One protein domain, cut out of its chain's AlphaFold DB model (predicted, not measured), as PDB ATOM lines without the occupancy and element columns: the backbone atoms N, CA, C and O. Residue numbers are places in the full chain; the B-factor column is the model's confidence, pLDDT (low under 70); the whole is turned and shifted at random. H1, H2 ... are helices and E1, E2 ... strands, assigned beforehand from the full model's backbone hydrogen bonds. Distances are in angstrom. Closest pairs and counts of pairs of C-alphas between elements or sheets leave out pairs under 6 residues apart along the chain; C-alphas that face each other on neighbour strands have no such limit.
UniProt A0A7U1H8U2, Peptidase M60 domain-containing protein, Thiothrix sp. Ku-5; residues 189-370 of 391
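This is residues 189 to 370 of the 391 residues of the protein "Peptidase M60 domain-containing protein" of Thiothrix sp. Ku-5 (UniProt A0A7U1H8U2). Look first for a small two-stranded sheet, E2 and E3, at one end of a mostly helical body, with H1 and H3 beside E2; from near H3 the long helix H4 runs lengthwise toward the other end, where H5, H6 and E1 lie. Between the ends, H7 packs across H4, with H9 side by side with H7 and H8 nearby. The 182 printed residues include ten named helices and three named strands, in the order H1 H2 H3 H4 H5 H6 E1 H7 H8 H9 E2 H10 E3; E2 and E3 are antiparallel, and the class is mostly helix. The whole is compact, with a radius of gyration of the C-alphas of 17.6 A and spans of 51 by 36 by 28 A.

Start at E2, residues 348 to 350, and its antiparallel neighbour E3, residues 367 to 369, where N 349 and O 368 are within hydrogen-bond range at 2.8 A. H3, residues 220 to 236, comes closest to E2 at the C-alphas of Gln 229 and Phe 350, 6.5 A apart. H1, residues 189 to 198, touches H2, residues 204 to 211, closest at C-alphas 198 and 204, 4.8 A. H2 touches H8, residues 319 to 325, closest at C-alphas 205 and 325, 7.2 A. Now find the hub H4, residues 245 to 261: its residues 246 to 253 touch H7, residues 302 to 314, at a steep tilt of 62 degrees, closest at C-alphas 249 and 313, 6.1 A. H7 touches H9, residues 331 to 338, the same way at a shallow tilt of 3 degrees, closest at C-alphas 304 and 333, 5.4 A. H4 and H5, residues 265 to 271, form a helical hairpin; H4 touches H5 with its residues 260 to 261 alone, and the closest C-alphas, those of Ala 260 and Trp 268, are 5.1 A apart. H6, residues 282 to 286, only just touches H5, with 3 pairs of C-alphas within 8 A, closest at 268 and 282, 6.6 A. E1, residues 295 to 297, pairs with no named strand, and H10, residues 356 to 359, touches no helix. Every O i to N i+4 pair is within hydrogen-bond range in H1 to H9; H10 is too short for one.

Find C-alpha 189 at (-24.746, -25.582, -10.196), where H1 begins. H3 and H4 each measure 24.3 A, H7 17.7 A and H1 14.3 A. E3 ends at C-alpha 369, (-15.336, -27.256, -20.070).

The C-alphas farthest apart, those of Ala 291 and Asn 366, are 55.2 A apart. The printed part has no cut, no link is long, and no printed residue is under 70 in pLDDT.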
ATOM      1  N   LYS A 189     -24.238 -24.363  -9.555       96.81
ATOM      2  CA  LYS A 189     -24.746 -25.582 -10.196       96.81
ATOM      3  C   LYS A 189     -25.776 -25.271 -11.279       96.81
ATOM      4  O   LYS A 189     -25.681 -25.806 -12.384       96.81
ATOM      5  N   ASP A 190     -26.735 -24.402 -10.979       97.50
ATOM      6  CA  ASP A 190     -27.791 -24.038 -11.927       97.50
ATOM      7  C   ASP A 190     -27.219 -23.261 -13.116       97.50
ATOM      8  O   ASP A 190     -27.628 -23.492 -14.254       97.50
ATOM      9  N   ALA A 191     -26.228 -22.396 -12.865       97.69
ATOM     10  CA  ALA A 191     -25.489 -21.694 -13.909       97.69
ATOM     11  C   ALA A 191     -24.823 -22.685 -14.865       97.69
ATOM     12  O   ALA A 191     -25.062 -22.642 -16.070       97.69
ATOM     13  N   PHE A 192     -24.052 -23.632 -14.327       98.31
ATOM     14  CA  PHE A 192     -23.383 -24.653 -15.125       98.31
ATOM     15  C   PHE A 192     -24.368 -25.475 -15.960       98.31
ATOM     16  O   PHE A 192     -24.168 -25.644 -17.162       98.31
ATOM     17  N   VAL A 193     -25.447 -25.967 -15.344       97.94
ATOM     18  CA  VAL A 193     -26.459 -26.782 -16.034       97.94
ATOM     19  C   VAL A 193     -27.100 -26.000 -17.183       97.94
ATOM     20  O   VAL A 193     -27.208 -26.529 -18.290       97.94
ATOM     21  N   ALA A 194     -27.471 -24.738 -16.956       98.19
ATOM     22  CA  ALA A 194     -28.052 -23.894 -17.995       98.19
ATOM     23  C   ALA A 194     -27.059 -23.600 -19.130       98.19
ATOM     24  O   ALA A 194     -27.429 -23.675 -20.304       98.19
ATOM     25  N   LEU A 195     -25.793 -23.327 -18.797       98.31
ATOM     26  CA  LEU A 195     -24.729 -23.089 -19.773       98.31
ATOM     27  C   LEU A 195     -24.507 -24.312 -20.665       98.31
ATOM     28  O   LEU A 195     -24.541 -24.173 -21.888       98.31
ATOM     29  N   GLN A 196     -24.377 -25.511 -20.087       98.25
ATOM     30  CA  GLN A 196     -24.250 -26.747 -20.866       98.25
ATOM     31  C   GLN A 196     -25.475 -26.963 -21.766       98.25
ATOM     32  O   GLN A 196     -25.324 -27.215 -22.959       98.25
ATOM     33  N   ALA A 197     -26.691 -26.790 -21.240       98.12
ATOM     34  CA  ALA A 197     -27.925 -26.992 -22.002       98.12
ATOM     35  C   ALA A 197     -28.156 -25.957 -23.123       98.12
ATOM     36  O   ALA A 197     -28.973 -26.197 -24.026       98.12
ATOM     37  N   SER A 198     -27.458 -24.818 -23.070       98.19
ATOM     38  CA  SER A 198     -27.504 -23.779 -24.103       98.19
ATOM     39  C   SER A 198     -26.619 -24.099 -25.314       98.19
ATOM     40  O   SER A 198     -26.897 -23.625 -26.420       98.19
ATOM     41  N   VAL A 199     -25.580 -24.927 -25.143       97.44
ATOM     42  CA  VAL A 199     -24.660 -25.289 -26.229       97.44
ATOM     43  C   VAL A 199     -25.413 -26.033 -27.335       97.44
ATOM     44  O   VAL A 199     -26.188 -26.952 -27.082       97.44
ATOM     45  N   GLY A 200     -25.199 -25.617 -28.587       93.88
ATOM     46  CA  GLY A 200     -25.840 -26.213 -29.765       93.88
ATOM     47  C   GLY A 200     -27.299 -25.798 -29.993       93.88
ATOM     48  O   GLY A 200     -27.906 -26.226 -30.974       93.88
ATOM     49  N   ARG A 201     -27.884 -24.949 -29.134       97.00
ATOM     50  CA  ARG A 201     -29.201 -24.345 -29.392       97.00
ATOM     51  C   ARG A 201     -29.110 -23.344 -30.546       97.00
ATOM     52  O   ARG A 201     -28.090 -22.691 -30.723       97.00
ATOM     53  N   ALA A 202     -30.212 -23.163 -31.278       97.19
ATOM     54  CA  ALA A 202     -30.288 -22.180 -32.367       97.19
ATOM     55  C   ALA A 202     -30.077 -20.731 -31.883       97.19
ATOM     56  O   ALA A 202     -29.521 -19.913 -32.606       97.19
ATOM     57  N   ASN A 203     -30.506 -20.423 -30.654       97.19
ATOM     58  CA  ASN A 203     -30.243 -19.150 -29.990       97.19
ATOM     59  C   ASN A 203     -29.877 -19.403 -28.511       97.19
ATOM     60  O   ASN A 203     -30.768 -19.418 -27.655       97.19
ATOM     61  N   PRO A 204     -28.589 -19.656 -28.204       97.44
ATOM     62  CA  PRO A 204     -28.132 -19.936 -26.842       97.44
ATOM     63  C   PRO A 204     -28.409 -18.784 -25.870       97.44
ATOM     64  O   PRO A 204     -28.823 -19.032 -24.741       97.44
ATOM     65  N   ALA A 205     -28.268 -17.532 -26.321       97.12
ATOM     66  CA  ALA A 205     -28.521 -16.352 -25.497       97.12
ATOM     67  C   ALA A 205     -29.993 -16.260 -25.065       97.12
ATOM     68  O   ALA A 205     -30.277 -16.096 -23.881       97.12
ATOM     69  N   ALA A 206     -30.941 -16.456 -25.990       97.44
ATOM     70  CA  ALA A 206     -32.364 -16.492 -25.644       97.44
ATOM     71  C   ALA A 206     -32.700 -17.662 -24.706       97.44
ATOM     72  O   ALA A 206     -33.475 -17.495 -23.767       97.44
ATOM     73  N   TYR A 207     -32.083 -18.832 -24.918       98.12
ATOM     74  CA  TYR A 207     -32.250 -19.971 -24.017       98.12
ATOM     75  C   TYR A 207     -31.791 -19.636 -22.592       98.12
ATOM     76  O   TYR A 207     -32.535 -19.892 -21.646       98.12
ATOM     77  N   LEU A 208     -30.604 -19.042 -22.435       97.94
ATOM     78  CA  LEU A 208     -30.074 -18.634 -21.132       97.94
ATOM     79  C   LEU A 208     -30.928 -17.552 -20.490       97.94
ATOM     80  O   LEU A 208     -31.212 -17.645 -19.299       97.94
ATOM     81  N   LYS A 209     -31.401 -16.576 -21.269       96.38
ATOM     82  CA  LYS A 209     -32.293 -15.545 -20.747       96.38
ATOM     83  C   LYS A 209     -33.546 -16.167 -20.129       96.38
ATOM     84  O   LYS A 209     -33.840 -15.919 -18.969       96.38
ATOM     85  N   THR A 210     -34.232 -17.048 -20.853       96.62
ATOM     86  CA  THR A 210     -35.472 -17.676 -20.365       96.62
ATOM     87  C   THR A 210     -35.243 -18.688 -19.240       96.62
ATOM     88  O   THR A 210     -36.017 -18.727 -18.292       96.62
ATOM     89  N   ASN A 211     -34.215 -19.536 -19.340       96.56
ATOM     90  CA  ASN A 211     -34.054 -20.697 -18.449       96.56
ATOM     91  C   ASN A 211     -33.073 -20.452 -17.296       96.56
ATOM     92  O   ASN A 211     -32.990 -21.263 -16.377       96.56
ATOM     93  N   TYR A 212     -32.320 -19.351 -17.338       96.44
ATOM     94  CA  TYR A 212     -31.415 -18.944 -16.272       96.44
ATOM     95  C   TYR A 212     -31.732 -17.518 -15.813       96.44
ATOM     96  O   TYR A 212     -32.115 -17.338 -14.670       96.44
ATOM     97  N   TRP A 213     -31.647 -16.498 -16.660       95.56
ATOM     98  CA  TRP A 213     -31.702 -15.109 -16.181       95.56
ATOM     99  C   TRP A 213     -33.061 -14.754 -15.565       95.56
ATOM    100  O   TRP A 213     -33.113 -14.287 -14.430       95.56
ATOM    101  N   ASP A 214     -34.134 -15.048 -16.298       95.12
ATOM    102  CA  ASP A 214     -35.526 -14.746 -15.950       95.12
ATOM    103  C   ASP A 214     -36.205 -15.908 -15.199       95.12
ATOM    104  O   ASP A 214     -37.401 -15.865 -14.918       95.12
ATOM    105  N   ALA A 215     -35.465 -16.979 -14.885       95.25
ATOM    106  CA  ALA A 215     -36.014 -18.126 -14.160       95.25
ATOM    107  C   ALA A 215     -36.282 -17.819 -12.671       95.25
ATOM    108  O   ALA A 215     -36.834 -18.657 -11.960       95.25
ATOM    109  N   VAL A 216     -35.870 -16.642 -12.194       93.69
ATOM    110  CA  VAL A 216     -36.183 -16.055 -10.882       93.69
ATOM    111  C   VAL A 216     -36.504 -14.574 -11.072       93.69
ATOM    112  O   VAL A 216     -35.995 -13.953 -12.002       93.69
ATOM    113  N   GLU A 217     -37.318 -14.014 -10.179       88.75
ATOM    114  CA  GLU A 217     -37.668 -12.588 -10.198       88.75
ATOM    115  C   GLU A 217     -36.472 -11.704  -9.818       88.75
ATOM    116  O   GLU A 217     -36.161 -10.747 -10.522       88.75
ATOM    117  N   ASP A 218     -35.759 -12.071  -8.748       90.44
ATOM    118  CA  ASP A 218     -34.556 -11.373  -8.307       90.44
ATOM    119  C   ASP A 218     -33.293 -12.158  -8.675       90.44
ATOM    120  O   ASP A 218     -33.010 -13.237  -8.145       90.44
ATOM    121  N   ASN A 219     -32.539 -11.629  -9.635       92.50
ATOM    122  CA  ASN A 219     -31.476 -12.356 -10.314       92.50
ATOM    123  C   ASN A 219     -30.054 -11.878  -9.952       92.50
ATOM    124  O   ASN A 219     -29.094 -12.277 -10.617       92.50
ATOM    125  N   TRP A 220     -29.877 -11.096  -8.875       94.69
ATOM    126  CA  TRP A 220     -28.552 -10.600  -8.456       94.69
ATOM    127  C   TRP A 220     -27.529 -11.729  -8.249       94.69
ATOM    128  O   TRP A 220     -26.360 -11.588  -8.608       94.69
ATOM    129  N   SER A 221     -27.954 -12.876  -7.707       95.44
ATOM    130  CA  SER A 221     -27.059 -13.990  -7.349       95.44
ATOM    131  C   SER A 221     -26.473 -14.682  -8.577       95.44
ATOM    132  O   SER A 221     -25.352 -15.194  -8.556       95.44
ATOM    133  N   ARG A 222     -27.204 -14.643  -9.687       95.62
ATOM    134  CA  ARG A 222     -26.775 -15.174 -10.979       95.62
ATOM    135  C   ARG A 222     -25.758 -14.245 -11.652       95.62
ATOM    136  O   ARG A 222     -24.737 -14.725 -12.142       95.62
ATOM    137  N   ALA A 223     -25.961 -12.928 -11.577       94.44
ATOM    138  CA  ALA A 223     -24.965 -11.943 -12.010       94.44
ATOM    139  C   ALA A 223     -23.685 -11.990 -11.157       94.44
ATOM    140  O   ALA A 223     -22.575 -11.949 -11.695       94.44
ATOM    141  N   ALA A 224     -23.822 -12.155  -9.838       96.00
ATOM    142  CA  ALA A 224     -22.690 -12.367  -8.940       96.00
ATOM    143  C   ALA A 224     -21.916 -13.647  -9.303       96.00
ATOM    144  O   ALA A 224     -20.692 -13.613  -9.404       96.00
ATOM    145  N   SER A 225     -22.620 -14.749  -9.597       96.00
ATOM    146  CA  SER A 225     -21.998 -16.006 -10.044       96.00
ATOM    147  C   SER A 225     -21.208 -15.824 -11.342       96.00
ATOM    148  O   SER A 225     -20.061 -16.257 -11.418       96.00
ATOM    149  N   MET A 226     -21.776 -15.140 -12.343       96.75
ATOM    150  CA  MET A 226     -21.065 -14.811 -13.588       96.75
ATOM    151  C   MET A 226     -19.822 -13.952 -13.316       96.75
ATOM    152  O   MET A 226     -18.779 -14.162 -13.930       96.75
ATOM    153  N   THR A 227     -19.910 -12.986 -12.404       96.81
ATOM    154  CA  THR A 227     -18.784 -12.095 -12.086       96.81
ATOM    155  C   THR A 227     -17.651 -12.846 -11.389       96.81
ATOM    156  O   THR A 227     -16.490 -12.681 -11.751       96.81
ATOM    157  N   ILE A 228     -17.975 -13.738 -10.453       98.00
ATOM    158  CA  ILE A 228     -16.981 -14.571  -9.765       98.00
ATOM    159  C   ILE A 228     -16.331 -15.565 -10.738       98.00
ATOM    160  O   ILE A 228     -15.116 -15.720 -10.730       98.00
ATOM    161  N   GLN A 229     -17.100 -16.181 -11.642       98.25
ATOM    162  CA  GLN A 229     -16.542 -17.057 -12.683       98.25
ATOM    163  C   GLN A 229     -15.578 -16.303 -13.611       98.25
ATOM    164  O   GLN A 229     -14.555 -16.849 -14.007       98.25
ATOM    165  N   MET A 230     -15.852 -15.027 -13.895       98.00
ATOM    166  CA  MET A 230     -14.981 -14.171 -14.705       98.00
ATOM    167  C   MET A 230     -13.637 -13.911 -14.009       98.00
ATOM    168  O   MET A 230     -12.596 -13.927 -14.668       98.00
ATOM    169  N   MET A 231     -13.669 -13.706 -12.686       98.31
ATOM    170  CA  MET A 231     -12.489 -13.565 -11.824       98.31
ATOM    171  C   MET A 231     -11.684 -14.869 -11.755       98.31
ATOM    172  O   MET A 231     -10.470 -14.848 -11.941       98.31
ATOM    173  N   MET A 232     -12.361 -16.008 -11.576       98.50
ATOM    174  CA  MET A 232     -11.737 -17.336 -11.573       98.50
ATOM    175  C   MET A 232     -11.054 -17.647 -12.913       98.50
ATOM    176  O   MET A 232      -9.931 -18.144 -12.923       98.50
ATOM    177  N   THR A 233     -11.669 -17.287 -14.050       98.25
ATOM    178  CA  THR A 233     -11.042 -17.428 -15.377       98.25
ATOM    179  C   THR A 233      -9.741 -16.634 -15.480       98.25
ATOM    180  O   THR A 233      -8.740 -17.162 -15.964       98.25
ATOM    181  N   ALA A 234      -9.742 -15.378 -15.020       98.38
ATOM    182  CA  ALA A 234      -8.561 -14.519 -15.066       98.38
ATOM    183  C   ALA A 234      -7.407 -15.048 -14.207       98.38
ATOM    184  O   ALA A 234      -6.261 -15.020 -14.657       98.38
ATOM    185  N   GLU A 235      -7.704 -15.558 -13.012       98.44
ATOM    186  CA  GLU A 235      -6.695 -16.175 -12.149       98.44
ATOM    187  C   GLU A 235      -6.158 -17.475 -12.756       98.44
ATOM    188  O   GLU A 235      -4.951 -17.655 -12.907       98.44
ATOM    189  N   HIS A 236      -7.052 -18.354 -13.213       97.88
ATOM    190  CA  HIS A 236      -6.679 -19.649 -13.778       97.88
ATOM    191  C   HIS A 236      -5.759 -19.542 -14.998       97.88
ATOM    192  O   HIS A 236      -4.841 -20.345 -15.154       97.88
ATOM    193  N   GLN A 237      -5.997 -18.556 -15.867       97.38
ATOM    194  CA  GLN A 237      -5.168 -18.316 -17.051       97.38
ATOM    195  C   GLN A 237      -3.929 -17.452 -16.756       97.38
ATOM    196  O   GLN A 237      -3.201 -17.096 -17.683       97.38
ATOM    197  N   GLY A 238      -3.674 -17.117 -15.488       97.62
ATOM    198  CA  GLY A 238      -2.505 -16.349 -15.055       97.62
ATOM    199  C   GLY A 238      -2.532 -14.873 -15.461       97.62
ATOM    200  O   GLY A 238      -1.501 -14.207 -15.394       97.62
ATOM    201  N   ALA A 239      -3.686 -14.350 -15.885       97.81
ATOM    202  CA  ALA A 239      -3.861 -12.921 -16.150       97.81
ATOM    203  C   ALA A 239      -3.897 -12.099 -14.849       97.81
ATOM    204  O   ALA A 239      -3.547 -10.910 -14.849       97.81
ATOM    205  N   LEU A 240      -4.319 -12.743 -13.755       98.25
ATOM    206  CA  LEU A 240      -4.309 -12.224 -12.391       98.25
ATOM    207  C   LEU A 240      -3.679 -13.237 -11.427       98.25
ATOM    208  O   LEU A 240      -3.803 -14.441 -11.628       98.25
ATOM    209  N   GLN A 241      -3.012 -12.744 -10.386       97.44
ATOM    210  CA  GLN A 241      -2.512 -13.525  -9.253       97.44
ATOM    211  C   GLN A 241      -3.632 -13.801  -8.250       97.44
ATOM    212  O   GLN A 241      -3.717 -14.902  -7.722       97.44
ATOM    213  N   ASP A 242      -4.484 -12.804  -7.999       97.88
ATOM    214  CA  ASP A 242      -5.738 -12.964  -7.264       97.88
ATOM    215  C   ASP A 242      -6.877 -12.424  -8.143       97.88
ATOM    216  O   ASP A 242      -6.930 -11.239  -8.497       97.88
ATOM    217  N   GLY A 243      -7.791 -13.306  -8.540       98.25
ATOM    218  CA  GLY A 243      -8.867 -13.018  -9.478       98.25
ATOM    219  C   GLY A 243      -9.791 -11.903  -9.001       98.25
ATOM    220  O   GLY A 243     -10.337 -11.168  -9.830       98.25
ATOM    221  N   TRP A 244      -9.925 -11.701  -7.684       98.38
ATOM    222  CA  TRP A 244     -10.708 -10.597  -7.129       98.38
ATOM    223  C   TRP A 244     -10.163  -9.234  -7.574       98.38
ATOM    224  O   TRP A 244     -10.942  -8.307  -7.822       98.38
ATOM    225  N   HIS A 245      -8.847  -9.108  -7.783       98.69
ATOM    226  CA  HIS A 245      -8.210  -7.860  -8.213       98.69
ATOM    227  C   HIS A 245      -8.611  -7.410  -9.628       98.69
ATOM    228  O   HIS A 245      -8.309  -6.275 -10.008       98.69
ATOM    229  N   LEU A 246      -9.370  -8.222 -10.380       98.75
ATOM    230  CA  LEU A 246     -10.061  -7.768 -11.587       98.75
ATOM    231  C   LEU A 246     -10.869  -6.499 -11.305       98.75
ATOM    232  O   LEU A 246     -10.793  -5.533 -12.067       98.75
ATOM    233  N   LEU A 247     -11.615  -6.481 -10.196       98.44
ATOM    234  CA  LEU A 247     -12.481  -5.356  -9.859       98.44
ATOM    235  C   LEU A 247     -11.668  -4.091  -9.552       98.44
ATOM    236  O   LEU A 247     -12.029  -3.011 -10.016       98.44
ATOM    237  N   ALA A 248     -10.522  -4.226  -8.880       98.75
ATOM    238  CA  ALA A 248      -9.625  -3.103  -8.613       98.75
ATOM    239  C   ALA A 248      -9.061  -2.501  -9.907       98.75
ATOM    240  O   ALA A 248      -9.062  -1.279 -10.082       98.75
ATOM    241  N   ARG A 249      -8.636  -3.345 -10.859       98.75
ATOM    242  CA  ARG A 249      -8.162  -2.870 -12.167       98.75
ATOM    243  C   ARG A 249      -9.273  -2.196 -12.973       98.75
ATOM    244  O   ARG A 249      -9.024  -1.159 -13.589       98.75
ATOM    245  N   LEU A 250     -10.494  -2.741 -12.942       98.81
ATOM    246  CA  LEU A 250     -11.665  -2.130 -13.582       98.81
ATOM    247  C   LEU A 250     -11.968  -0.750 -12.999       98.81
ATOM    248  O   LEU A 250     -12.187   0.182 -13.760       98.81
ATOM    249  N   HIS A 251     -11.923  -0.597 -11.678       98.81
ATOM    250  CA  HIS A 251     -12.096   0.692 -11.003       98.81
ATOM    251  C   HIS A 251     -11.070   1.739 -11.415       98.81
ATOM    252  O   HIS A 251     -11.423   2.888 -11.685       98.81
ATOM    253  N   ILE A 252      -9.797   1.350 -11.485       98.81
ATOM    254  CA  ILE A 252      -8.721   2.246 -11.919       98.81
ATOM    255  C   ILE A 252      -8.948   2.680 -13.372       98.81
ATOM    256  O   ILE A 252      -8.882   3.875 -13.670       98.81
ATOM    257  N   LEU A 253      -9.274   1.734 -14.262       98.81
ATOM    258  CA  LEU A 253      -9.596   2.039 -15.657       98.81
ATOM    259  C   LEU A 253     -10.832   2.941 -15.768       98.81
ATOM    260  O   LEU A 253     -10.828   3.884 -16.551       98.81
ATOM    261  N   GLU A 254     -11.878   2.671 -14.990       98.69
ATOM    262  CA  GLU A 254     -13.133   3.420 -15.008       98.69
ATOM    263  C   GLU A 254     -12.930   4.881 -14.604       98.69
ATOM    264  O   GLU A 254     -13.425   5.771 -15.292       98.69
ATOM    265  N   ARG A 255     -12.116   5.147 -13.577       98.62
ATOM    266  CA  ARG A 255     -11.793   6.518 -13.160       98.62
ATOM    267  C   ARG A 255     -10.942   7.265 -14.184       98.62
ATOM    268  O   ARG A 255     -11.175   8.450 -14.427       98.62
ATOM    269  N   GLU A 256      -9.976   6.596 -14.814       98.44
ATOM    270  CA  GLU A 256      -9.218   7.179 -15.933       98.44
ATOM    271  C   GLU A 256     -10.112   7.459 -17.147       98.44
ATOM    272  O   GLU A 256     -10.004   8.509 -17.785       98.44
ATOM    273  N   PHE A 257     -11.034   6.545 -17.440       98.62
ATOM    274  CA  PHE A 257     -12.035   6.710 -18.482       98.62
ATOM    275  C   PHE A 257     -12.947   7.904 -18.189       98.62
ATOM    276  O   PHE A 257     -13.123   8.761 -19.055       98.62
ATOM    277  N   ASP A 258     -13.450   8.023 -16.959       98.25
ATOM    278  CA  ASP A 258     -14.270   9.149 -16.507       98.25
ATOM    279  C   ASP A 258     -13.529  10.486 -16.619       98.25
ATOM    280  O   ASP A 258     -14.096  11.471 -17.104       98.25
ATOM    281  N   ARG A 259     -12.245  10.543 -16.248       98.12
ATOM    282  CA  ARG A 259     -11.415  11.739 -16.474       98.12
ATOM    283  C   ARG A 259     -11.342  12.106 -17.951       98.12
ATOM    284  O   ARG A 259     -11.517  13.273 -18.303       98.12
ATOM    285  N   ALA A 260     -11.102  11.125 -18.819       98.31
ATOM    286  CA  ALA A 260     -10.958  11.364 -20.248       98.31
ATOM    287  C   ALA A 260     -12.272  11.841 -20.891       98.31
ATOM    288  O   ALA A 260     -12.267  12.828 -21.626       98.31
ATOM    289  N   ILE A 261     -13.417  11.229 -20.582       97.81
ATOM    290  CA  ILE A 261     -14.700  11.647 -21.179       97.81
ATOM    291  C   ILE A 261     -15.172  13.009 -20.660       97.81
ATOM    292  O   ILE A 261     -15.850  13.725 -21.391       97.81
ATOM    293  N   ASN A 262     -14.778  13.417 -19.451       97.81
ATOM    294  CA  ASN A 262     -15.102  14.737 -18.895       97.81
ATOM    295  C   ASN A 262     -14.104  15.839 -19.303       97.81
ATOM    296  O   ASN A 262     -14.250  16.991 -18.901       97.81
ATOM    297  N   SER A 263     -13.108  15.512 -20.129       97.38
ATOM    298  CA  SER A 263     -12.087  16.448 -20.620       97.38
ATOM    299  C   SER A 263     -12.404  17.003 -22.024       97.38
ATOM    300  O   SER A 263     -13.529  16.883 -22.504       97.38
ATOM    301  N   SER A 264     -11.457  17.643 -22.715       97.81
ATOM    302  CA  SER A 264     -11.667  18.094 -24.103       97.81
ATOM    303  C   SER A 264     -11.615  16.931 -25.107       97.81
ATOM    304  O   SER A 264     -11.060  15.876 -24.809       97.81
ATOM    305  N   GLU A 265     -12.147  17.120 -26.324       98.00
ATOM    306  CA  GLU A 265     -12.065  16.105 -27.397       98.00
ATOM    307  C   GLU A 265     -10.608  15.714 -27.694       98.00
ATOM    308  O   GLU A 265     -10.290  14.538 -27.820       98.00
ATOM    309  N   ALA A 266      -9.697  16.694 -27.698       98.19
ATOM    310  CA  ALA A 266      -8.271  16.457 -27.912       98.19
ATOM    311  C   ALA A 266      -7.646  15.562 -26.826       98.19
ATOM    312  O   ALA A 266      -6.793  14.728 -27.128       98.19
ATOM    313  N   ILE A 267      -8.069  15.714 -25.564       98.00
ATOM    314  CA  ILE A 267      -7.595  14.857 -24.470       98.00
ATOM    315  C   ILE A 267      -8.201  13.453 -24.591       98.00
ATOM    316  O   ILE A 267      -7.474  12.473 -24.418       98.00
ATOM    317  N   TRP A 268      -9.489  13.334 -24.938       98.50
ATOM    318  CA  TRP A 268     -10.103  12.035 -25.231       98.50
ATOM    319  C   TRP A 268      -9.356  11.305 -26.350       98.50
ATOM    320  O   TRP A 268      -8.935  10.166 -26.158       98.50
ATOM    321  N   ASP A 269      -9.125  11.963 -27.485       98.38
ATOM    322  CA  ASP A 269      -8.445  11.365 -28.634       98.38
ATOM    323  C   ASP A 269      -7.022  10.906 -28.304       98.38
ATOM    324  O   ASP A 269      -6.592   9.852 -28.775       98.38
ATOM    325  N   ALA A 270      -6.314  11.642 -27.442       98.06
ATOM    326  CA  ALA A 270      -4.991  11.254 -26.966       98.06
ATOM    327  C   ALA A 270      -5.012  10.045 -26.006       98.06
ATOM    328  O   ALA A 270      -4.031   9.306 -25.933       98.06
ATOM    329  N   LYS A 271      -6.106   9.831 -25.260       98.06
ATOM    330  CA  LYS A 271      -6.206   8.807 -24.200       98.06
ATOM    331  C   LYS A 271      -6.972   7.551 -24.609       98.06
ATOM    332  O   LYS A 271      -6.694   6.476 -24.077       98.06
ATOM    333  N   LYS A 272      -7.919   7.638 -25.545       98.38
ATOM    334  CA  LYS A 272      -8.854   6.544 -25.864       98.38
ATOM    335  C   LYS A 272      -8.157   5.228 -26.199       98.38
ATOM    336  O   LYS A 272      -8.607   4.175 -25.766       98.38
ATOM    337  N   ALA A 273      -7.014   5.275 -26.886       98.12
ATOM    338  CA  ALA A 273      -6.244   4.079 -27.213       98.12
ATOM    339  C   ALA A 273      -5.650   3.402 -25.965       98.12
ATOM    340  O   ALA A 273      -5.802   2.192 -25.803       98.12
ATOM    341  N   SER A 274      -5.048   4.165 -25.039       97.38
ATOM    342  CA  SER A 274      -4.515   3.598 -23.789       97.38
ATOM    343  C   SER A 274      -5.611   3.029 -22.888       97.38
ATOM    344  O   SER A 274      -5.355   2.088 -22.145       97.38
ATOM    345  N   LEU A 275      -6.835   3.557 -22.994       98.62
ATOM    346  CA  LEU A 275      -8.009   3.095 -22.248       98.62
ATOM    347  C   LEU A 275      -8.708   1.881 -22.885       98.62
ATOM    348  O   LEU A 275      -9.604   1.316 -22.273       98.62
ATOM    349  N   GLY A 276      -8.319   1.472 -24.098       98.56
ATOM    350  CA  GLY A 276      -8.948   0.357 -24.817       98.56
ATOM    351  C   GLY A 276     -10.130   0.738 -25.722       98.56
ATOM    352  O   GLY A 276     -10.821  -0.134 -26.225       98.56
ATOM    353  N   PHE A 277     -10.355   2.023 -25.983       98.75
ATOM    354  CA  PHE A 277     -11.496   2.537 -26.756       98.75
ATOM    355  C   PHE A 277     -11.050   3.277 -28.029       98.75
ATOM    356  O   PHE A 277     -11.654   4.270 -28.431       98.75
ATOM    357  N   ALA A 278      -9.973   2.814 -28.672       98.31
ATOM    358  CA  ALA A 278      -9.361   3.457 -29.841       98.31
ATOM    359  C   ALA A 278     -10.359   3.769 -30.976       98.31
ATOM    360  O   ALA A 278     -10.267   4.828 -31.603       98.31
ATOM    361  N   ASN A 279     -11.329   2.881 -31.200       97.31
ATOM    362  CA  ASN A 279     -12.317   2.983 -32.276       97.31
ATOM    363  C   ASN A 279     -13.543   3.838 -31.911       97.31
ATOM    364  O   ASN A 279     -14.437   4.002 -32.743       97.31
ATOM    365  N   TYR A 280     -13.615   4.377 -30.690       98.25
ATOM    366  CA  TYR A 280     -14.748   5.167 -30.211       98.25
ATOM    367  C   TYR A 280     -14.431   6.665 -30.204       98.25
ATOM    368  O   TYR A 280     -13.413   7.123 -29.678       98.25
ATOM    369  N   SER A 281     -15.332   7.459 -30.772       97.69
ATOM    370  CA  SER A 281     -15.358   8.905 -30.537       97.69
ATOM    371  C   SER A 281     -15.950   9.211 -29.161       97.69
ATOM    372  O   SER A 281     -16.750   8.433 -28.635       97.69
ATOM    373  N   LYS A 282     -15.618  10.373 -28.585       97.62
ATOM    374  CA  LYS A 282     -16.196  10.785 -27.299       97.62
ATOM    375  C   LYS A 282     -17.716  10.916 -27.391       97.62
ATOM    376  O   LYS A 282     -18.442  10.555 -26.467       97.62
ATOM    377  N   LYS A 283     -18.193  11.390 -28.542       96.31
ATOM    378  CA  LYS A 283     -19.611  11.518 -28.877       96.31
ATOM    379  C   LYS A 283     -20.359  10.184 -28.817       96.31
ATOM    380  O   LYS A 283     -21.463  10.137 -28.295       96.31
ATOM    381  N   GLU A 284     -19.771   9.100 -29.319       96.38
ATOM    382  CA  GLU A 284     -20.379   7.761 -29.235       96.38
ATOM    383  C   GLU A 284     -20.392   7.219 -27.805       96.38
ATOM    384  O   GLU A 284     -21.321   6.516 -27.425       96.38
ATOM    385  N   ILE A 285     -19.390   7.571 -26.993       97.69
ATOM    386  CA  ILE A 285     -19.376   7.198 -25.577       97.69
ATOM    387  C   ILE A 285     -20.501   7.903 -24.811       97.69
ATOM    388  O   ILE A 285     -21.252   7.249 -24.091       97.69
ATOM    389  N   LEU A 286     -20.624   9.224 -24.959       96.50
ATOM    390  CA  LEU A 286     -21.591  10.037 -24.209       96.50
ATOM    391  C   LEU A 286     -23.013   9.997 -24.789       96.50
ATOM    392  O   LEU A 286     -23.973  10.347 -24.100       96.50
ATOM    393  N   GLY A 287     -23.145   9.583 -26.045       96.12
ATOM    394  CA  GLY A 287     -24.364   9.736 -26.820       96.12
ATOM    395  C   GLY A 287     -24.608  11.185 -27.252       96.12
ATOM    396  O   GLY A 287     -23.908  12.128 -26.878       96.12
ATOM    397  N   GLU A 288     -25.643  11.369 -28.060       94.94
ATOM    398  CA  GLU A 288     -26.094  12.676 -28.529       94.94
ATOM    399  C   GLU A 288     -27.619  12.728 -28.507       94.94
ATOM    400  O   GLU A 288     -28.293  11.775 -28.910       94.94
ATOM    401  N   LYS A 289     -28.162  13.864 -28.070       95.94
ATOM    402  CA  LYS A 289     -29.586  14.185 -28.162       95.94
ATOM    403  C   LYS A 289     -29.777  15.407 -29.055       95.94
ATOM    404  O   LYS A 289     -28.937  16.303 -29.052       95.94
ATOM    405  N   ASP A 290     -30.872  15.444 -29.806       94.06
ATOM    406  CA  ASP A 290     -31.265  16.642 -30.548       94.06
ATOM    407  C   ASP A 290     -31.814  17.735 -29.610       94.06
ATOM    408  O   ASP A 290     -31.957  17.541 -28.401       94.06
ATOM    409  N   ALA A 291     -32.163  18.893 -30.176       94.44
ATOM    410  CA  ALA A 291     -32.722  20.020 -29.425       94.44
ATOM    411  C   ALA A 291     -34.061  19.708 -28.722       94.44
ATOM    412  O   ALA A 291     -34.479  20.460 -27.847       94.44
ATOM    413  N   THR A 292     -34.733  18.612 -29.091       95.38
ATOM    414  CA  THR A 292     -35.981  18.141 -28.466       95.38
ATOM    415  C   THR A 292     -35.736  17.099 -27.371       95.38
ATOM    416  O   THR A 292     -36.677  16.655 -26.716       95.38
ATOM    417  N   GLY A 293     -34.478  16.704 -27.150       93.94
ATOM    418  CA  GLY A 293     -34.093  15.664 -26.202       93.94
ATOM    419  C   GLY A 293     -34.170  14.241 -26.763       93.94
ATOM    420  O   GLY A 293     -33.917  13.289 -26.019       93.94
ATOM    421  N   LYS A 294     -34.479  14.063 -28.054       95.06
ATOM    422  CA  LYS A 294     -34.512  12.745 -28.699       95.06
ATOM    423  C   LYS A 294     -33.088  12.248 -28.926       95.06
ATOM    424  O   LYS A 294     -32.253  12.969 -29.466       95.06
ATOM    425  N   VAL A 295     -32.819  11.001 -28.543       94.19
ATOM    426  CA  VAL A 295     -31.523  10.347 -28.771       94.19
ATOM    427  C   VAL A 295     -31.268  10.218 -30.277       94.19
ATOM    428  O   VAL A 295     -32.044   9.576 -30.985       94.19
ATOM    429  N   ILE A 296     -30.185  10.838 -30.750       95.12
ATOM    430  CA  ILE A 296     -29.647  10.691 -32.110       95.12
ATOM    431  C   ILE A 296     -28.630   9.549 -32.124       95.12
ATOM    432  O   ILE A 296     -28.688   8.672 -32.983       95.12
ATOM    433  N   ILE A 297     -27.714   9.563 -31.151       93.62
ATOM    434  CA  ILE A 297     -26.693   8.534 -30.954       93.62
ATOM    435  C   ILE A 297     -26.874   7.995 -29.535       93.62
ATOM    436  O   ILE A 297     -26.776   8.782 -28.589       93.62
ATOM    437  N   PRO A 298     -27.171   6.698 -29.353       94.00
ATOM    438  CA  PRO A 298     -27.220   6.124 -28.017       94.00
ATOM    439  C   PRO A 298     -25.818   6.158 -27.389       94.00
ATOM    440  O   PRO A 298     -24.837   5.965 -28.110       94.00
ATOM    441  N   PRO A 299     -25.702   6.409 -26.073       95.44
ATOM    442  CA  PRO A 299     -24.430   6.236 -25.382       95.44
ATOM    443  C   PRO A 299     -23.979   4.773 -25.459       95.44
ATOM    444  O   PRO A 299     -24.792   3.874 -25.700       95.44
ATOM    445  N   ILE A 300     -22.690   4.535 -25.218       97.50
ATOM    446  CA  ILE A 300     -22.167   3.172 -25.089       97.50
ATOM    447  C   ILE A 300     -22.949   2.403 -24.011       97.50
ATOM    448  O   ILE A 300     -23.242   2.944 -22.942       97.50
ATOM    449  N   SER A 301     -23.298   1.147 -24.294       97.56
ATOM    450  CA  SER A 301     -23.952   0.277 -23.317       97.56
ATOM    451  C   SER A 301     -22.971  -0.174 -22.236       97.56
ATOM    452  O   SER A 301     -21.754  -0.233 -22.449       97.56
ATOM    453  N   ASN A 302     -23.500  -0.571 -21.078       97.38
ATOM    454  CA  ASN A 302     -22.672  -1.165 -20.030       97.38
ATOM    455  C   ASN A 302     -22.036  -2.479 -20.495       97.38
ATOM    456  O   ASN A 302     -20.880  -2.745 -20.180       97.38
ATOM    457  N   ASN A 303     -22.755  -3.276 -21.288       98.00
ATOM    458  CA  ASN A 303     -22.229  -4.528 -21.825       98.00
ATOM    459  C   ASN A 303     -21.047  -4.297 -22.779       98.00
ATOM    460  O   ASN A 303     -20.033  -4.985 -22.658       98.00
ATOM    461  N   ASP A 304     -21.148  -3.312 -23.681       98.75
ATOM    462  CA  ASP A 304     -20.055  -2.926 -24.580       98.75
ATOM    463  C   ASP A 304     -18.844  -2.439 -23.783       98.75
ATOM    464  O   ASP A 304     -17.716  -2.863 -24.038       98.75
ATOM    465  N   TRP A 305     -19.075  -1.573 -22.792       98.69
ATOM    466  CA  TRP A 305     -17.999  -1.077 -21.941       98.69
ATOM    467  C   TRP A 305     -17.324  -2.221 -21.182       98.69
ATOM    468  O   TRP A 305     -16.101  -2.311 -21.195       98.69
ATOM    469  N   MET A 306     -18.098  -3.129 -20.583       98.56
ATOM    470  CA  MET A 306     -17.575  -4.229 -19.774       98.56
ATOM    471  C   MET A 306     -16.787  -5.253 -20.588       98.56
ATOM    472  O   MET A 306     -15.706  -5.645 -20.150       98.56
ATOM    473  N   VAL A 307     -17.256  -5.664 -21.772       98.81
ATOM    474  CA  VAL A 307     -16.501  -6.630 -22.592       98.81
ATOM    475  C   VAL A 307     -15.169  -6.038 -23.063       98.81
ATOM    476  O   VAL A 307     -14.154  -6.739 -23.069       98.81
ATOM    477  N   ILE A 308     -15.133  -4.737 -23.378       98.94
ATOM    478  CA  ILE A 308     -13.901  -4.018 -23.731       98.94
ATOM    479  C   ILE A 308     -12.996  -3.869 -22.505       98.94
ATOM    480  O   ILE A 308     -11.816  -4.217 -22.564       98.94
ATOM    481  N   ALA A 309     -13.535  -3.371 -21.392       98.81
ATOM    482  CA  ALA A 309     -12.783  -3.045 -20.187       98.81
ATOM    483  C   ALA A 309     -12.163  -4.288 -19.550       98.81
ATOM    484  O   ALA A 309     -10.961  -4.295 -19.292       98.81
ATOM    485  N   VAL A 310     -12.938  -5.362 -19.365       98.81
ATOM    486  CA  VAL A 310     -12.422  -6.629 -18.828       98.81
ATOM    487  C   VAL A 310     -11.330  -7.173 -19.745       98.81
ATOM    488  O   VAL A 310     -10.263  -7.544 -19.256       98.81
ATOM    489  N   SER A 311     -11.536  -7.140 -21.066       98.88
ATOM    490  CA  SER A 311     -10.516  -7.598 -22.014       98.88
ATOM    491  C   SER A 311      -9.228  -6.770 -21.926       98.88
ATOM    492  O   SER A 311      -8.125  -7.311 -21.911       98.88
ATOM    493  N   LYS A 312      -9.359  -5.447 -21.771       98.75
ATOM    494  CA  LYS A 312      -8.233  -4.518 -21.635       98.75
ATOM    495  C   LYS A 312      -7.442  -4.723 -20.340       98.75
ATOM    496  O   LYS A 312      -6.214  -4.696 -20.381       98.75
ATOM    497  N   VAL A 313      -8.108  -4.871 -19.193       98.69
ATOM    498  CA  VAL A 313      -7.416  -4.928 -17.888       98.69
ATOM    499  C   VAL A 313      -6.827  -6.301 -17.562       98.69
ATOM    500  O   VAL A 313      -5.926  -6.401 -16.723       98.69
ATOM    501  N   THR A 314      -7.323  -7.349 -18.219       98.62
ATOM    502  CA  THR A 314      -6.798  -8.717 -18.102       98.62
ATOM    503  C   THR A 314      -5.792  -9.057 -19.197       98.62
ATOM    504  O   THR A 314      -4.959  -9.932 -18.995       98.62
ATOM    505  N   GLY A 315      -5.847  -8.386 -20.352       98.38
ATOM    506  CA  GLY A 315      -5.071  -8.792 -21.523       98.38
ATOM    507  C   GLY A 315      -5.602 -10.070 -22.183       98.38
ATOM    508  O   GLY A 315      -4.850 -10.757 -22.872       98.38
ATOM    509  N   MET A 316      -6.878 -10.402 -21.967       98.62
ATOM    510  CA  MET A 316      -7.555 -11.569 -22.539       98.62
ATOM    511  C   MET A 316      -8.755 -11.136 -23.381       98.62
ATOM    512  O   MET A 316      -9.283 -10.047 -23.210       98.62
ATOM    513  N   ASP A 317      -9.215 -11.980 -24.295       98.81
ATOM    514  CA  ASP A 317     -10.412 -11.726 -25.095       98.81
ATOM    515  C   ASP A 317     -11.643 -12.378 -24.448       98.81
ATOM    516  O   ASP A 317     -11.801 -13.601 -24.467       98.81
ATOM    517  N   TYR A 318     -12.526 -11.549 -23.882       98.69
ATOM    518  CA  TYR A 318     -13.738 -11.982 -23.174       98.69
ATOM    519  C   TYR A 318     -14.999 -12.061 -24.046       98.69
ATOM    520  O   TYR A 318     -16.089 -12.302 -23.523       98.69
ATOM    521  N   ARG A 319     -14.905 -11.898 -25.371       98.62
ATOM    522  CA  ARG A 319     -16.094 -11.933 -26.245       98.62
ATOM    523  C   ARG A 319     -16.830 -13.265 -26.182       98.62
ATOM    524  O   ARG A 319     -18.058 -13.292 -26.078       98.62
ATOM    525  N   ASP A 320     -16.088 -14.370 -26.231       97.69
ATOM    526  CA  ASP A 320     -16.674 -15.709 -26.149       97.69
ATOM    527  C   ASP A 320     -17.232 -15.988 -24.747       97.69
ATOM    528  O   ASP A 320     -18.301 -16.578 -24.627       97.69
ATOM    529  N   TYR A 321     -16.598 -15.462 -23.691       98.25
ATOM    530  CA  TYR A 321     -17.131 -15.519 -22.327       98.25
ATOM    531  C   TYR A 321     -18.494 -14.818 -22.225       98.25
ATOM    532  O   TYR A 321     -19.475 -15.428 -21.806       98.25
ATOM    533  N   PHE A 322     -18.599 -13.560 -22.665       98.38
ATOM    534  CA  PHE A 322     -19.865 -12.816 -22.641       98.38
ATOM    535  C   PHE A 322     -20.941 -13.523 -23.475       98.38
ATOM    536  O   PHE A 322     -22.056 -13.738 -22.996       98.38
ATOM    537  N   SER A 323     -20.579 -13.981 -24.676       97.25
ATOM    538  CA  SER A 323     -21.483 -14.729 -25.557       97.25
ATOM    539  C   SER A 323     -21.956 -16.041 -24.924       97.25
ATOM    540  O   SER A 323     -23.139 -16.371 -25.002       97.25
ATOM    541  N   MET A 324     -21.056 -16.777 -24.260       97.00
ATOM    542  CA  MET A 324     -21.358 -18.014 -23.534       97.00
ATOM    543  C   MET A 324     -22.376 -17.777 -22.419       97.00
ATOM    544  O   MET A 324     -23.255 -18.610 -22.237       97.00
ATOM    545  N   TRP A 325     -22.292 -16.648 -21.713       97.69
ATOM    546  CA  TRP A 325     -23.241 -16.277 -20.661       97.69
ATOM    547  C   TRP A 325     -24.539 -15.648 -21.179       97.69
ATOM    548  O   TRP A 325     -25.451 -15.416 -20.387       97.69
ATOM    549  N   GLY A 326     -24.662 -15.428 -22.493       96.94
ATOM    550  CA  GLY A 326     -25.831 -14.819 -23.131       96.94
ATOM    551  C   GLY A 326     -25.828 -13.289 -23.118       96.94
ATOM    552  O   GLY A 326     -26.846 -12.683 -23.445       96.94
ATOM    553  N   GLN A 327     -24.710 -12.659 -22.751       96.75
ATOM    554  CA  GLN A 327     -24.562 -11.207 -22.762       96.75
ATOM    555  C   GLN A 327     -24.309 -10.697 -24.175       96.75
ATOM    556  O   GLN A 327     -23.287 -11.006 -24.788       96.75
ATOM    557  N   ALA A 328     -25.238  -9.889 -24.680       96.50
ATOM    558  CA  ALA A 328     -25.089  -9.229 -25.966       96.50
ATOM    559  C   ALA A 328     -24.195  -7.988 -25.844       96.50
ATOM    560  O   ALA A 328     -24.295  -7.236 -24.875       96.50
ATOM    561  N   PHE A 329     -23.369  -7.768 -26.860       98.12
ATOM    562  CA  PHE A 329     -22.557  -6.570 -27.069       98.12
ATOM    563  C   PHE A 329     -22.559  -6.229 -28.566       98.12
ATOM    564  O   PHE A 329     -22.856  -7.077 -29.413       98.12
ATOM    565  N   SER A 330     -22.288  -4.974 -28.907       98.19
ATOM    566  CA  SER A 330     -22.376  -4.483 -30.279       98.19
ATOM    567  C   SER A 330     -21.253  -5.016 -31.172       98.19
ATOM    568  O   SER A 330     -20.173  -5.397 -30.716       98.19
ATOM    569  N   ALA A 331     -21.473  -4.963 -32.490       98.31
ATOM    570  CA  ALA A 331     -20.429  -5.252 -33.473       98.31
ATOM    571  C   ALA A 331     -19.202  -4.336 -33.302       98.31
ATOM    572  O   ALA A 331     -18.070  -4.772 -33.472       98.31
ATOM    573  N   LYS A 332     -19.407  -3.081 -32.886       98.25
ATOM    574  CA  LYS A 332     -18.304  -2.144 -32.652       98.25
ATOM    575  C   LYS A 332     -17.467  -2.535 -31.430       98.25
ATOM    576  O   LYS A 332     -16.240  -2.455 -31.493       98.25
ATOM    577  N   ALA A 333     -18.104  -3.014 -30.360       98.75
ATOM    578  CA  ALA A 333     -17.396  -3.553 -29.202       98.75
ATOM    579  C   ALA A 333     -16.647  -4.843 -29.554       98.75
ATOM    580  O   ALA A 333     -15.487  -5.001 -29.174       98.75
ATOM    581  N   ASN A 334     -17.263  -5.719 -30.359       98.75
ATOM    582  CA  ASN A 334     -16.587  -6.886 -30.922       98.75
ATOM    583  C   ASN A 334     -15.301  -6.483 -31.658       98.75
ATOM    584  O   ASN A 334     -14.232  -6.996 -31.338       98.75
ATOM    585  N   ASP A 335     -15.392  -5.546 -32.602       98.69
ATOM    586  CA  ASP A 335     -14.256  -5.132 -33.429       98.69
ATOM    587  C   ASP A 335     -13.164  -4.436 -32.605       98.69
ATOM    588  O   ASP A 335     -11.973  -4.600 -32.874       98.69
ATOM    589  N   GLN A 336     -13.548  -3.696 -31.558       98.81
ATOM    590  CA  GLN A 336     -12.601  -3.111 -30.610       98.81
ATOM    591  C   GLN A 336     -11.815  -4.184 -29.845       98.81
ATOM    592  O   GLN A 336     -10.600  -4.045 -29.702       98.81
ATOM    593  N   VAL A 337     -12.471  -5.253 -29.381       98.81
ATOM    594  CA  VAL A 337     -11.780  -6.344 -28.676       98.81
ATOM    595  C   VAL A 337     -10.943  -7.191 -29.641       98.81
ATOM    596  O   VAL A 337      -9.818  -7.548 -29.299       98.81
ATOM    597  N   VAL A 338     -11.405  -7.428 -30.879       98.50
ATOM    598  CA  VAL A 338     -10.583  -8.056 -31.939       98.50
ATOM    599  C   VAL A 338      -9.268  -7.304 -32.123       98.50
ATOM    600  O   VAL A 338      -8.208  -7.922 -32.209       98.50
ATOM    601  N   ALA A 339      -9.325  -5.970 -32.156       98.44
ATOM    602  CA  ALA A 339      -8.151  -5.130 -32.366       98.44
ATOM    603  C   ALA A 339      -7.107  -5.234 -31.240       98.44
ATOM    604  O   ALA A 339      -5.948  -4.890 -31.465       98.44
ATOM    605  N   PHE A 340      -7.476  -5.726 -30.051       98.56
ATOM    606  CA  PHE A 340      -6.507  -6.004 -28.989       98.56
ATOM    607  C   PHE A 340      -5.613  -7.211 -29.288       98.56
ATOM    608  O   PHE A 340      -4.497  -7.272 -28.773       98.56
ATOM    609  N   ASN A 341      -6.079  -8.149 -30.125       98.12
ATOM    610  CA  ASN A 341      -5.354  -9.368 -30.487       98.12
ATOM    611  C   ASN A 341      -4.875 -10.170 -29.257       98.12
ATOM    612  O   ASN A 341      -3.735 -10.632 -29.186       98.12
ATOM    613  N   HIS A 342      -5.742 -10.281 -28.251       98.50
ATOM    614  CA  HIS A 342      -5.496 -11.034 -27.025       98.50
ATOM    615  C   HIS A 342      -5.860 -12.515 -27.182       98.50
ATOM    616  O   HIS A 342      -6.656 -12.891 -28.044       98.50
ATOM    617  N   SER A 343      -5.289 -13.369 -26.332       98.00
ATOM    618  CA  SER A 343      -5.710 -14.769 -26.232       98.00
ATOM    619  C   SER A 343      -7.100 -14.870 -25.603       98.00
ATOM    620  O   SER A 343      -7.438 -14.093 -24.715       98.00
ATOM    621  N   ALA A 344      -7.909 -15.828 -26.056       98.12
ATOM    622  CA  ALA A 344      -9.276 -15.999 -25.574       98.12
ATOM    623  C   ALA A 344      -9.340 -16.387 -24.089       98.12
ATOM    624  O   ALA A 344      -8.578 -17.239 -23.623       98.12
ATOM    625  N   ALA A 345     -10.308 -15.803 -23.379       97.94
ATOM    626  CA  ALA A 345     -10.776 -16.325 -22.106       97.94
ATOM    627  C   ALA A 345     -11.421 -17.700 -22.354       97.94
ATOM    628  O   ALA A 345     -12.332 -17.825 -23.178       97.94
ATOM    629  N   GLU A 346     -10.931 -18.749 -21.694       93.94
ATOM    630  CA  GLU A 346     -11.373 -20.112 -21.990       93.94
ATOM    631  C   GLU A 346     -12.840 -20.347 -21.602       93.94
ATOM    632  O   GLU A 346     -13.325 -19.877 -20.569       93.94
ATOM    633  N   ARG A 347     -13.539 -21.185 -22.383       94.88
ATOM    634  CA  ARG A 347     -14.887 -21.692 -22.061       94.88
ATOM    635  C   ARG A 347     -14.842 -22.747 -20.957       94.88
ATOM    636  O   ARG A 347     -15.143 -23.928 -21.180       94.88
ATOM    637  N   ARG A 348     -14.451 -22.324 -19.763       95.75
ATOM    638  CA  ARG A 348     -14.447 -23.129 -18.543       95.75
ATOM    639  C   ARG A 348     -15.508 -22.633 -17.577       95.75
ATOM    640  O   ARG A 348     -15.900 -21.470 -17.594       95.75
ATOM    641  N   PHE A 349     -15.948 -23.546 -16.729       98.12
ATOM    642  CA  PHE A 349     -16.755 -23.255 -15.563       98.12
ATOM    643  C   PHE A 349     -16.061 -23.840 -14.337       98.12
ATOM    644  O   PHE A 349     -15.781 -25.039 -14.292       98.12
ATOM    645  N   PHE A 350     -15.790 -22.998 -13.355       97.75
ATOM    646  CA  PHE A 350     -15.106 -23.338 -12.118       97.75
ATOM    647  C   PHE A 350     -16.103 -23.883 -11.105       97.75
ATOM    648  O   PHE A 350     -17.138 -23.273 -10.826       97.75
ATOM    649  N   VAL A 351     -15.818 -25.074 -10.595       96.38
ATOM    650  CA  VAL A 351     -16.734 -25.815  -9.734       96.38
ATOM    651  C   VAL A 351     -16.545 -25.353  -8.299       96.38
ATOM    652  O   VAL A 351     -15.474 -25.495  -7.724       96.38
ATOM    653  N   THR A 352     -17.629 -24.864  -7.709       95.25
ATOM    654  CA  THR A 352     -17.700 -24.454  -6.307       95.25
ATOM    655  C   THR A 352     -19.040 -24.895  -5.728       95.25
ATOM    656  O   THR A 352     -20.068 -24.915  -6.416       95.25
ATOM    657  N   SER A 353     -19.042 -25.241  -4.445       94.62
ATOM    658  CA  SER A 353     -20.251 -25.307  -3.628       94.62
ATOM    659  C   SER A 353     -20.920 -23.922  -3.552       94.62
ATOM    660  O   SER A 353     -20.300 -22.916  -3.918       94.62
ATOM    661  N   PRO A 354     -22.182 -23.815  -3.090       96.00
ATOM    662  CA  PRO A 354     -22.890 -22.534  -3.095       96.00
ATOM    663  C   PRO A 354     -22.179 -21.412  -2.326       96.00
ATOM    664  O   PRO A 354     -22.362 -20.255  -2.680       96.00
ATOM    665  N   ASN A 355     -21.347 -21.733  -1.331       95.38
ATOM    666  CA  ASN A 355     -20.644 -20.769  -0.470       95.38
ATOM    667  C   ASN A 355     -19.109 -20.941  -0.538       95.38
ATOM    668  O   ASN A 355     -18.366 -20.176   0.078       95.38
ATOM    669  N   GLY A 356     -18.634 -21.954  -1.271       95.94
ATOM    670  CA  GLY A 356     -17.234 -22.384  -1.318       95.94
ATOM    671  C   GLY A 356     -16.277 -21.381  -1.950       95.94
ATOM    672  O   GLY A 356     -15.106 -21.345  -1.587       95.94
ATOM    673  N   TYR A 357     -16.777 -20.514  -2.830       96.06
ATOM    674  CA  TYR A 357     -15.997 -19.461  -3.484       96.06
ATOM    675  C   TYR A 357     -15.312 -18.520  -2.482       96.06
ATOM    676  O   TYR A 357     -14.217 -18.028  -2.746       96.06
ATOM    677  N   CYS A 358     -15.900 -18.318  -1.298       95.69
ATOM    678  CA  CYS A 358     -15.260 -17.541  -0.238       95.69
ATOM    679  C   CYS A 358     -14.150 -18.292   0.502       95.69
ATOM    680  O   CYS A 358     -13.342 -17.669   1.182       95.69
ATOM    681  N   LYS A 359     -14.105 -19.617   0.358       96.62
ATOM    682  CA  LYS A 359     -13.107 -20.520   0.937       96.62
ATOM    683  C   LYS A 359     -12.065 -20.978  -0.094       96.62
ATOM    684  O   LYS A 359     -11.262 -21.855   0.195       96.62
ATOM    685  N   GLY A 360     -12.072 -20.378  -1.288       94.31
ATOM    686  CA  GLY A 360     -11.128 -20.662  -2.370       94.31
ATOM    687  C   GLY A 360     -11.586 -21.717  -3.383       94.31
ATOM    688  O   GLY A 360     -10.883 -21.930  -4.368       94.31
ATOM    689  N   GLU A 361     -12.753 -22.350  -3.209       95.62
ATOM    690  CA  GLU A 361     -13.268 -23.287  -4.219       95.62
ATOM    691  C   GLU A 361     -13.480 -22.565  -5.559       95.62
ATOM    692  O   GLU A 361     -14.049 -21.473  -5.606       95.62
ATOM    693  N   GLY A 362     -13.011 -23.170  -6.651       94.06
ATOM    694  CA  GLY A 362     -13.033 -22.588  -7.992       94.06
ATOM    695  C   GLY A 362     -11.815 -21.712  -8.311       94.06
ATOM    696  O   GLY A 362     -11.393 -21.685  -9.463       94.06
ATOM    697  N   PHE A 363     -11.193 -21.074  -7.315       95.38
ATOM    698  CA  PHE A 363      -9.877 -20.427  -7.464       95.38
ATOM    699  C   PHE A 363      -8.721 -21.442  -7.367       95.38
ATOM    700  O   PHE A 363      -7.638 -21.228  -7.894       95.38
ATOM    701  N   ASP A 364      -8.987 -22.626  -6.813       92.31
ATOM    702  CA  ASP A 364      -8.097 -23.798  -6.803       92.31
ATOM    703  C   ASP A 364      -7.879 -24.459  -8.186       92.31
ATOM    704  O   ASP A 364      -7.208 -25.490  -8.301       92.31
ATOM    705  N   GLY A 365      -8.462 -23.891  -9.244       89.75
ATOM    706  CA  GLY A 365      -8.363 -24.378 -10.616       89.75
ATOM    707  C   GLY A 365      -9.289 -25.552 -10.943       89.75
ATOM    708  O   GLY A 365      -9.252 -26.038 -12.077       89.75
ATOM    709  N   ASN A 366     -10.142 -26.008 -10.018       94.88
ATOM    710  CA  ASN A 366     -11.102 -27.073 -10.296       94.88
ATOM    711  C   ASN A 366     -12.191 -26.588 -11.267       94.88
ATOM    712  O   ASN A 366     -13.061 -25.791 -10.911       94.88
ATOM    713  N   ASN A 367     -12.159 -27.069 -12.511       96.50
ATOM    714  CA  ASN A 367     -13.048 -26.592 -13.566       96.50
ATOM    715  C   ASN A 367     -13.472 -27.680 -14.558       96.50
ATOM    716  O   ASN A 367     -12.841 -28.729 -14.695       96.50
ATOM    717  N   LEU A 368     -14.549 -27.390 -15.286       97.06
ATOM    718  CA  LEU A 368     -15.103 -28.218 -16.352       97.06
ATOM    719  C   LEU A 368     -15.298 -27.390 -17.628       97.06
ATOM    720  O   LEU A 368     -15.673 -26.220 -17.551       97.06
ATOM    721  N   PRO A 369     -15.101 -27.971 -18.823       96.81
ATOM    722  CA  PRO A 369     -15.336 -27.256 -20.070       96.81
ATOM    723  C   PRO A 369     -16.841 -27.114 -20.373       96.81
ATOM    724  O   PRO A 369     -17.631 -28.035 -20.147       96.81
ATOM    725  N   VAL A 370     -17.258 -25.986 -20.951       97.19
ATOM    726  CA  VAL A 370     -18.654 -25.755 -21.381       97.19
ATOM    727  C   VAL A 370     -18.830 -26.195 -22.837       97.19
ATOM    728  O   VAL A 370     -18.642 -25.413 -23.766       97.19
TER     729      VAL A 370